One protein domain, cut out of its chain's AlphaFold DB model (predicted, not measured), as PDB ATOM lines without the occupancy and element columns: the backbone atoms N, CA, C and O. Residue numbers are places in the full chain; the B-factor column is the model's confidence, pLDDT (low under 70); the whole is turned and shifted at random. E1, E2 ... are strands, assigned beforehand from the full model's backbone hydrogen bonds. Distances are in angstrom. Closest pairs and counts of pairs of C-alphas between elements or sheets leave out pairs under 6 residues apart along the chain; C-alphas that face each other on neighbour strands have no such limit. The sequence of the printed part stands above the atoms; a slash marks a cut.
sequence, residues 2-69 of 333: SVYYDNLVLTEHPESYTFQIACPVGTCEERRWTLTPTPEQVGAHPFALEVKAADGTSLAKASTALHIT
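This is residues 2 to 69 of the 333 residues of the protein "SGNH_hydro domain-containing protein" of Armatimonadetes bacterium (UniProt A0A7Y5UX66). A long, twisted sheet of three strands, built on the hairpin of E4 and E5 with the shorter E2 beside E4, runs along a rod-like domain. Over one face of this sheet lies a small two-strand ribbon of E1 and E3, joined to the rest by loops. The 68 printed residues hold five named strands, E1 to E5 in order along the chain, and no named helix: the class is all strand. The large sheet has the order E2, E4, E5, and both sheets are antiparallel. The whole is only just compact, close to loose, with a radius of gyration of the C-alphas of 12.8 A and spans of 38 by 17 by 17 A.

Start at E1, residues 2 to 4, and look for its antiparallel neighbour E3, residues 32 to 34, at 176 degrees. There C-alphas 3 and 33 face each other at 5.2 A, and N 3 and O 33 are within hydrogen-bond range at 2.8 A. Residues 27 to 28 also pair antiparallel with residues 33 to 34 of E3. Go on to E2, residues 17 to 22, an edge strand and the antiparallel neighbour of E4, residues 43 to 53, at 158 degrees; N 20 and O 50 are 2.8 A apart. E1 and E2 are apart, while the closest C-alphas of E2 and E3, those of Ile 21 and Trp 33, are 7.5 A apart. The inner strand E4 forms a hairpin with the edge strand E5, residues 58 to 68, antiparallel at 162 degrees. Look there at N 49 and O 62, 2.8 A apart, and at N 66 and O 45, also 2.8 A. The sheet is twisted, its C-alphas lying up to 4.4 A off the best plane. E1 is apart from E4 and E5, and E3 is apart from both too.

Find C-alpha 2 at (-8.715, 36.202, -1.424), where E1 begins; it is 6.2 A long. E2 runs 16.3 A from Tyr 17 to Ala 22, and E3 runs 6.3 A from Arg 32 to Thr 34. Find C-alpha 43 at (-10.271, 18.921, -4.419); from there E4 runs 32.7 A to Ala 53. E5 runs back 28.6 A from Ser 58 to C-alpha 68 at (-7.596, 23.278, -3.286).

The two C-alphas farthest apart, those of Pro 39 and Asp 55, are 39.4 A from each other. The printed part runs from 2 to 69 and has no cut. The link from E1 to E2, residues 5 to 16, is long; those from E2 to E3 and from E3 to E4 are short, and that from E4 to E5 is tight. The mean pLDDT of the printed part is 96.3, and no printed residue is under 70 in this model.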
ATOM      1  N   SER A   2      -7.518  35.376  -1.317       97.06
ATOM      2  CA  SER A   2      -8.715  36.202  -1.424       97.06
ATOM      3  C   SER A   2      -9.020  36.547  -2.879       97.06
ATOM      4  O   SER A   2      -8.136  36.502  -3.730       97.06
ATOM      5  N   VAL A   3     -10.265  36.935  -3.137       97.62
ATOM      6  CA  VAL A   3     -10.705  37.597  -4.365       97.62
ATOM      7  C   VAL A   3     -11.325  38.928  -3.955       97.62
ATOM      8  O   VAL A   3     -12.399  38.944  -3.352       97.62
ATOM      9  N   TYR A   4     -10.630  40.028  -4.233       97.88
ATOM     10  CA  TYR A   4     -11.070  41.381  -3.889       97.88
ATOM     11  C   TYR A   4     -12.021  41.943  -4.941       97.88
ATOM     12  O   TYR A   4     -11.717  41.935  -6.132       97.88
ATOM     13  N   TYR A   5     -13.163  42.473  -4.503       96.38
ATOM     14  CA  TYR A   5     -14.236  42.862  -5.418       96.38
ATOM     15  C   TYR A   5     -13.891  44.067  -6.301       96.38
ATOM     16  O   TYR A   5     -14.222  44.059  -7.483       96.38
ATOM     17  N   ASP A   6     -13.140  45.047  -5.779       95.31
ATOM     18  CA  ASP A   6     -12.635  46.184  -6.575       95.31
ATOM     19  C   ASP A   6     -11.744  45.723  -7.739       95.31
ATOM     20  O   ASP A   6     -11.601  46.431  -8.730       95.31
ATOM     21  N   ASN A   7     -11.143  44.535  -7.659       96.62
ATOM     22  CA  ASN A   7     -10.249  44.027  -8.699       96.62
ATOM     23  C   ASN A   7     -10.984  43.234  -9.790       96.62
ATOM     24  O   ASN A   7     -10.368  42.915 -10.800       96.62
ATOM     25  N   LEU A   8     -12.274  42.928  -9.608       94.50
ATOM     26  CA  LEU A   8     -13.068  42.127 -10.549       94.50
ATOM     27  C   LEU A   8     -13.700  42.946 -11.676       94.50
ATOM     28  O   LEU A   8     -14.040  42.386 -12.715       94.50
ATOM     29  N   VAL A   9     -13.939  44.236 -11.442       93.81
ATOM     30  CA  VAL A   9     -14.694  45.101 -12.352       93.81
ATOM     31  C   VAL A   9     -14.033  46.468 -12.475       93.81
ATOM     32  O   VAL A   9     -13.450  46.990 -11.524       93.81
ATOM     33  N   LEU A  10     -14.168  47.086 -13.646       95.62
ATOM     34  CA  LEU A  10     -13.719  48.453 -13.863       95.62
ATOM     35  C   LEU A  10     -14.763  49.446 -13.343       95.62
ATOM     36  O   LEU A  10     -15.727  49.773 -14.030       95.62
ATOM     37  N   THR A  11     -14.553  49.947 -12.129       93.25
ATOM     38  CA  THR A  11     -15.396  50.982 -11.521       93.25
ATOM     39  C   THR A  11     -14.590  51.898 -10.606       93.25
ATOM     40  O   THR A  11     -13.581  51.502 -10.017       93.25
ATOM     41  N   GLU A  12     -15.046  53.141 -10.482       91.75
ATOM     42  CA  GLU A  12     -14.554  54.065  -9.464       91.75
ATOM     43  C   GLU A  12     -15.188  53.787  -8.090       91.75
ATOM     44  O   GLU A  12     -14.547  54.009  -7.068       91.75
ATOM     45  N   HIS A  13     -16.396  53.211  -8.090       92.12
ATOM     46  CA  HIS A  13     -17.257  53.006  -6.924       92.12
ATOM     47  C   HIS A  13     -17.679  51.531  -6.790       92.12
ATOM     48  O   HIS A  13     -18.794  51.173  -7.190       92.12
ATOM     49  N   PRO A  14     -16.807  50.623  -6.315       91.56
ATOM     50  CA  PRO A  14     -17.161  49.212  -6.123       91.56
ATOM     51  C   PRO A  14     -18.314  49.010  -5.126       91.56
ATOM     52  O   PRO A  14     -19.093  48.076  -5.283       91.56
ATOM     53  N   GLU A  15     -18.484  49.913  -4.162       91.75
ATOM     54  CA  GLU A  15     -19.573  49.932  -3.179       91.75
ATOM     55  C   GLU A  15     -20.967  50.139  -3.790       91.75
ATOM     56  O   GLU A  15     -21.973  49.862  -3.142       91.75
ATOM     57  N   SER A  16     -21.044  50.597  -5.044       93.81
ATOM     58  CA  SER A  16     -22.313  50.731  -5.776       93.81
ATOM     59  C   SER A  16     -22.856  49.392  -6.294       93.81
ATOM     60  O   SER A  16     -23.959  49.346  -6.845       93.81
ATOM     61  N   TYR A  17     -22.097  48.303  -6.129       95.44
ATOM     62  CA  TYR A  17     -22.454  46.967  -6.592       95.44
ATOM     63  C   TYR A  17     -22.547  45.977  -5.439       95.44
ATOM     64  O   TYR A  17     -21.872  46.089  -4.419       95.44
ATOM     65  N   THR A  18     -23.358  44.941  -5.637       95.75
ATOM     66  CA  THR A  18     -23.361  43.759  -4.774       95.75
ATOM     67  C   THR A  18     -22.657  42.612  -5.485       95.75
ATOM     68  O   THR A  18     -23.003  42.276  -6.618       95.75
ATOM     69  N   PHE A  19     -21.708  41.976  -4.800       96.75
ATOM     70  CA  PHE A  19     -20.984  40.804  -5.290       96.75
ATOM     71  C   PHE A  19     -21.482  39.566  -4.548       96.75
ATOM     72  O   PHE A  19     -21.372  39.473  -3.327       96.75
ATOM     73  N   GLN A  20     -22.057  38.616  -5.280       96.62
ATOM     74  CA  GLN A  20     -22.555  37.362  -4.723       96.62
ATOM     75  C   GLN A  20     -21.672  36.216  -5.192       96.62
ATOM     76  O   GLN A  20     -21.580  35.952  -6.389       96.62
ATOM     77  N   ILE A  21     -21.035  35.532  -4.242       97.56
ATOM     78  CA  ILE A  21     -20.222  34.350  -4.516       97.56
ATOM     79  C   ILE A  21     -20.947  33.109  -4.018       97.56
ATOM     80  O   ILE A  21     -21.320  33.012  -2.851       97.56
ATOM     81  N   ALA A  22     -21.116  32.148  -4.920       97.81
ATOM     82  CA  ALA A  22     -21.553  30.800  -4.609       97.81
ATOM     83  C   ALA A  22     -20.337  29.868  -4.674       97.81
ATOM     84  O   ALA A  22     -19.875  29.495  -5.753       97.81
ATOM     85  N   CYS A  23     -19.815  29.519  -3.500       97.81
ATOM     86  CA  CYS A  23     -18.734  28.559  -3.305       97.81
ATOM     87  C   CYS A  23     -19.023  27.784  -2.008       97.81
ATOM     88  O   CYS A  23     -19.382  28.417  -1.013       97.81
ATOM     89  N   PRO A  24     -18.891  26.444  -1.973       97.31
ATOM     90  CA  PRO A  24     -19.164  25.659  -0.764       97.31
ATOM     91  C   PRO A  24     -18.146  25.899   0.364       97.31
ATOM     92  O   PRO A  24     -18.356  25.447   1.487       97.31
ATOM     93  N   VAL A  25     -17.039  26.585   0.069       97.75
ATOM     94  CA  VAL A  25     -15.962  26.896   1.009       97.75
ATOM     95  C   VAL A  25     -15.601  28.381   0.959       97.75
ATOM     96  O   VAL A  25     -15.826  29.070  -0.038       97.75
ATOM     97  N   GLY A  26     -14.980  28.859   2.034       97.38
ATOM     98  CA  GLY A  26     -14.562  30.250   2.190       97.38
ATOM     99  C   GLY A  26     -15.673  31.142   2.732       97.38
ATOM    100  O   GLY A  26     -16.781  30.692   3.015       97.38
ATOM    101  N   THR A  27     -15.346  32.419   2.888       97.56
ATOM    102  CA  THR A  27     -16.205  33.409   3.536       97.56
ATOM    103  C   THR A  27     -16.279  34.661   2.677       97.56
ATOM    104  O   THR A  27     -15.250  35.181   2.246       97.56
ATOM    105  N   CYS A  28     -17.494  35.159   2.450       97.31
ATOM    106  CA  CYS A  28     -17.717  36.480   1.868       97.31
ATOM    107  C   CYS A  28     -17.632  37.540   2.970       97.31
ATOM    108  O   CYS A  28     -18.406  37.522   3.924       97.31
ATOM    109  N   GLU A  29     -16.696  38.464   2.817       95.81
ATOM    110  CA  GLU A  29     -16.566  39.694   3.592       95.81
ATOM    111  C   GLU A  29     -17.015  40.883   2.724       95.81
ATOM    112  O   GLU A  29     -17.269  40.736   1.527       95.81
ATOM    113  N   GLU A  30     -17.088  42.078   3.312       93.31
ATOM    114  CA  GLU A  30     -17.553  43.298   2.632       93.31
ATOM    115  C   GLU A  30     -16.767  43.613   1.346       93.31
ATOM    116  O   GLU A  30     -17.355  43.968   0.329       93.31
ATOM    117  N   ARG A  31     -15.436  43.450   1.368       95.12
ATOM    118  CA  ARG A  31     -14.549  43.837   0.251       95.12
ATOM    119  C   ARG A  31     -14.010  42.665  -0.569       95.12
ATOM    120  O   ARG A  31     -13.317  42.894  -1.565       95.12
ATOM    121  N   ARG A  32     -14.242  41.425  -0.134       97.31
ATOM    122  CA  ARG A  32     -13.620  40.234  -0.729       97.31
ATOM    123  C   ARG A  32     -14.329  38.947  -0.343       97.31
ATOM    124  O   ARG A  32     -14.946  38.866   0.711       97.31
ATOM    125  N   TRP A  33     -14.094  37.901  -1.117       98.44
ATOM    126  CA  TRP A  33     -14.183  36.529  -0.620       98.44
ATOM    127  C   TRP A  33     -12.798  36.046  -0.203       98.44
ATOM    128  O   TRP A  33     -11.810  36.392  -0.848       98.44
ATOM    129  N   THR A  34     -12.703  35.266   0.870       98.06
ATOM    130  CA  THR A  34     -11.426  34.757   1.385       98.06
ATOM    131  C   THR A  34     -11.533  33.319   1.876       98.06
ATOM    132  O   THR A  34     -12.581  32.873   2.345       98.06
ATOM    133  N   LEU A  35     -10.426  32.585   1.773       97.25
ATOM    134  CA  LEU A  35     -10.313  31.208   2.232       97.25
ATOM    135  C   LEU A  35      -8.910  30.902   2.772       97.25
ATOM    136  O   LEU A  35      -7.897  31.124   2.095       97.25
ATOM    137  N   THR A  36      -8.891  30.279   3.951       95.44
ATOM    138  CA  THR A  36      -7.778  29.470   4.463       95.44
ATOM    139  C   THR A  36      -8.207  28.001   4.392       95.44
ATOM    140  O   THR A  36      -9.085  27.610   5.162       95.44
ATOM    141  N   PRO A  37      -7.673  27.205   3.452       95.12
ATOM    142  CA  PRO A  37      -8.162  25.852   3.210       95.12
ATOM    143  C   PRO A  37      -7.718  24.861   4.295       95.12
ATOM    144  O   PRO A  37      -6.636  25.006   4.865       95.12
ATOM    145  N   THR A  38      -8.519  23.818   4.521       95.75
ATOM    146  CA  THR A  38      -8.162  22.661   5.364       95.75
ATOM    147  C   THR A  38      -7.874  21.412   4.516       95.75
ATOM    148  O   THR A  38      -8.271  21.360   3.346       95.75
ATOM    149  N   PRO A  39      -7.199  20.379   5.062       95.88
ATOM    150  CA  PRO A  39      -6.936  19.135   4.333       95.88
ATOM    151  C   PRO A  39      -8.199  18.437   3.804       95.88
ATOM    152  O   PRO A  39      -8.171  17.851   2.725       95.88
ATOM    153  N   GLU A  40      -9.318  18.535   4.519       97.19
ATOM    154  CA  GLU A  40     -10.604  17.925   4.148       97.19
ATOM    155  C   GLU A  40     -11.256  18.626   2.951       97.19
ATOM    156  O   GLU A  40     -12.125  18.059   2.293       97.19
ATOM    157  N   GLN A  41     -10.832  19.857   2.657       97.62
ATOM    158  CA  GLN A  41     -11.321  20.646   1.533       97.62
ATOM    159  C   GLN A  41     -10.497  20.427   0.256       97.62
ATOM    160  O   GLN A  41     -10.803  21.040  -0.762       97.62
ATOM    161  N   VAL A  42      -9.460  19.581   0.260       97.81
ATOM    162  CA  VAL A  42      -8.677  19.274  -0.951       97.81
ATOM    163  C   VAL A  42      -9.584  18.734  -2.060       97.81
ATOM    164  O   VAL A  42     -10.376  17.820  -1.845       97.81
ATOM    165  N   GLY A  43      -9.443  19.280  -3.269       96.88
ATOM    166  CA  GLY A  43     -10.271  18.921  -4.419       96.88
ATOM    167  C   GLY A  43     -10.680  20.126  -5.263       96.88
ATOM    168  O   GLY A  43     -10.148  21.225  -5.109       96.88
ATOM    169  N   ALA A  44     -11.610  19.894  -6.186       97.88
ATOM    170  CA  ALA A  44     -12.213  20.934  -7.012       97.88
ATOM    171  C   ALA A  44     -13.595  21.305  -6.461       97.88
ATOM    172  O   ALA A  44     -14.412  20.423  -6.199       97.88
ATOM    173  N   HIS A  45     -13.859  22.603  -6.332       98.06
ATOM    174  CA  HIS A  45     -15.125  23.151  -5.847       98.06
ATOM    175  C   HIS A  45     -15.707  24.112  -6.881       98.06
ATOM    176  O   HIS A  45     -14.947  24.886  -7.467       98.06
ATOM    177  N   PRO A  46     -17.028  24.111  -7.118       98.25
ATOM    178  CA  PRO A  46     -17.639  25.119  -7.974       98.25
ATOM    179  C   PRO A  46     -17.470  26.506  -7.346       98.25
ATOM    180  O   PRO A  46     -17.690  26.682  -6.148       98.25
ATOM    181  N   PHE A  47     -17.104  27.483  -8.167       98.25
ATOM    182  CA  PHE A  47     -16.998  28.882  -7.780       98.25
ATOM    183  C   PHE A  47     -17.770  29.721  -8.795       98.25
ATOM    184  O   PHE A  47     -17.382  29.802  -9.959       98.25
ATOM    185  N   ALA A  48     -18.867  30.342  -8.376       98.25
ATOM    186  CA  ALA A  48     -19.633  31.248  -9.224       98.25
ATOM    187  C   ALA A  48     -19.716  32.638  -8.600       98.25
ATOM    188  O   ALA A  48     -19.842  32.774  -7.386       98.25
ATOM    189  N   LEU A  49     -19.661  33.652  -9.454       97.62
ATOM    190  CA  LEU A  49     -19.778  35.060  -9.118       97.62
ATOM    191  C   LEU A  49     -20.955  35.657  -9.889       97.62
ATOM    192  O   LEU A  49     -21.082  35.458 -11.098       97.62
ATOM    193  N   GLU A  50     -21.763  36.451  -9.201       98.00
ATOM    194  CA  GLU A  50     -22.751  37.341  -9.795       98.00
ATOM    195  C   GLU A  50     -22.531  38.768  -9.280       98.00
ATOM    196  O   GLU A  50     -22.444  38.994  -8.073       98.00
ATOM    197  N   VAL A  51     -22.455  39.729 -10.200       97.75
ATOM    198  CA  VAL A  51     -22.396  41.162  -9.897       97.75
ATOM    199  C   VAL A  51     -23.774  41.756 -10.146       97.75
ATOM    200  O   VAL A  51     -24.355  41.556 -11.216       97.75
ATOM    201  N   LYS A  52     -24.302  42.486  -9.162       97.81
ATOM    202  CA  LYS A  52     -25.620  43.127  -9.220       97.81
ATOM    203  C   LYS A  52     -25.519  44.629  -9.010       97.81
ATOM    204  O   LYS A  52     -24.671  45.093  -8.249       97.81
ATOM    205  N   ALA A  53     -26.418  45.366  -9.650       95.44
ATOM    206  CA  ALA A  53     -26.680  46.762  -9.331       95.44
ATOM    207  C   ALA A  53     -27.360  46.892  -7.953       95.44
ATOM    208  O   ALA A  53     -27.838  45.907  -7.384       95.44
ATOM    209  N   ALA A  54     -27.432  48.120  -7.436       91.44
ATOM    210  CA  ALA A  54     -28.040  48.422  -6.138       91.44
ATOM    211  C   ALA A  54     -29.530  48.028  -6.034       91.44
ATOM    212  O   ALA A  54     -30.009  47.722  -4.947       91.44
ATOM    213  N   ASP A  55     -30.257  47.997  -7.155       94.19
ATOM    214  CA  ASP A  55     -31.660  47.564  -7.219       94.19
ATOM    215  C   ASP A  55     -31.834  46.031  -7.289       94.19
ATOM    216  O   ASP A  55     -32.954  45.528  -7.373       94.19
ATOM    217  N   GLY A  56     -30.730  45.276  -7.246       95.00
ATOM    218  CA  GLY A  56     -30.711  43.818  -7.351       95.00
ATOM    219  C   GLY A  56     -30.665  43.283  -8.785       95.00
ATOM    220  O   GLY A  56     -30.594  42.063  -8.964       95.00
ATOM    221  N   THR A  57     -30.657  44.151  -9.802       97.12
ATOM    222  CA  THR A  57     -30.533  43.749 -11.208       97.12
ATOM    223  C   THR A  57     -29.197  43.053 -11.449       97.12
ATOM    224  O   THR A  57     -28.136  43.576 -11.112       97.12
ATOM    225  N   SER A  58     -29.240  41.866 -12.056       97.62
ATOM    226  CA  SER A  58     -28.046  41.117 -12.458       97.62
ATOM    227  C   SER A  58     -27.328  41.823 -13.606       97.62
ATOM    228  O   SER A  58     -27.922  42.022 -14.664       97.62
ATOM    229  N   LEU A  59     -26.064  42.195 -13.401       97.31
ATOM    230  CA  LEU A  59     -25.234  42.869 -14.405       97.31
ATOM    231  C   LEU A  59     -24.310  41.889 -15.127       97.31
ATOM    232  O   LEU A  59     -24.161  41.957 -16.344       97.31
ATOM    233  N   ALA A  60     -23.686  40.976 -14.380       97.12
ATOM    234  CA  ALA A  60     -22.753  40.000 -14.926       97.12
ATOM    235  C   ALA A  60     -22.720  38.723 -14.085       97.12
ATOM    236  O   ALA A  60     -22.905  38.757 -12.866       97.12
ATOM    237  N   LYS A  61     -22.442  37.593 -14.743       97.75
ATOM    238  CA  LYS A  61     -22.241  36.283 -14.114       97.75
ATOM    239  C   LYS A  61     -21.018  35.603 -14.704       97.75
ATOM    240  O   LYS A  61     -20.825  35.635 -15.915       97.75
ATOM    241  N   ALA A  62     -20.242  34.945 -13.857       96.69
ATOM    242  CA  ALA A  62     -19.117  34.116 -14.264       96.69
ATOM    243  C   ALA A  62     -19.004  32.892 -13.349       96.69
ATOM    244  O   ALA A  62     -19.413  32.929 -12.189       96.69
ATOM    245  N   SER A  63     -18.438  31.802 -13.861       97.56
ATOM    246  CA  SER A  63     -18.181  30.594 -13.077       97.56
ATOM    247  C   SER A  63     -16.842  29.973 -13.445       97.56
ATOM    248  O   SER A  63     -16.439  29.998 -14.604       97.56
ATOM    249  N   THR A  64     -16.180  29.386 -12.456       96.12
ATOM    250  CA  THR A  64     -14.938  28.625 -12.586       96.12
ATOM    251  C   THR A  64     -14.882  27.526 -11.514       96.12
ATOM    252  O   THR A  64     -15.835  27.331 -10.756       96.12
ATOM    253  N   ALA A  65     -13.775  26.788 -11.451       96.50
ATOM    254  CA  ALA A  65     -13.488  25.835 -10.389       96.50
ATOM    255  C   ALA A  65     -12.394  26.381  -9.459       96.50
ATOM    256  O   ALA A  65     -11.315  26.773  -9.901       96.50
ATOM    257  N   LEU A  66     -12.656  26.362  -8.154       97.38
ATOM    258  CA  LEU A  66     -11.643  26.560  -7.125       97.38
ATOM    259  C   LEU A  66     -10.930  25.229  -6.874       97.38
ATOM    260  O   LEU A  66     -11.544  24.268  -6.410       97.38
ATOM    261  N   HIS A  67      -9.626  25.184  -7.133       97.19
ATOM    262  CA  HIS A  67      -8.798  24.019  -6.836       97.19
ATOM    263  C   HIS A  67      -8.035  24.205  -5.525       97.19
ATOM    264  O   HIS A  67      -7.144  25.049  -5.420       97.19
ATOM    265  N   ILE A  68      -8.344  23.368  -4.538       97.56
ATOM    266  CA  ILE A  68      -7.596  23.278  -3.286       97.56
ATOM    267  C   ILE A  68      -6.614  22.119  -3.415       97.56
ATOM    268  O   ILE A  68      -6.993  20.960  -3.588       97.56
ATOM    269  N   THR A  69      -5.332  22.464  -3.368       95.69
ATOM    270  CA  THR A  69      -4.220  21.538  -3.588       95.69
ATOM    271  C   THR A  69      -3.736  20.971  -2.259       95.69
ATOM    272  O   THR A  69      -3.746  21.670  -1.245       95.69
TER     273      THR A  69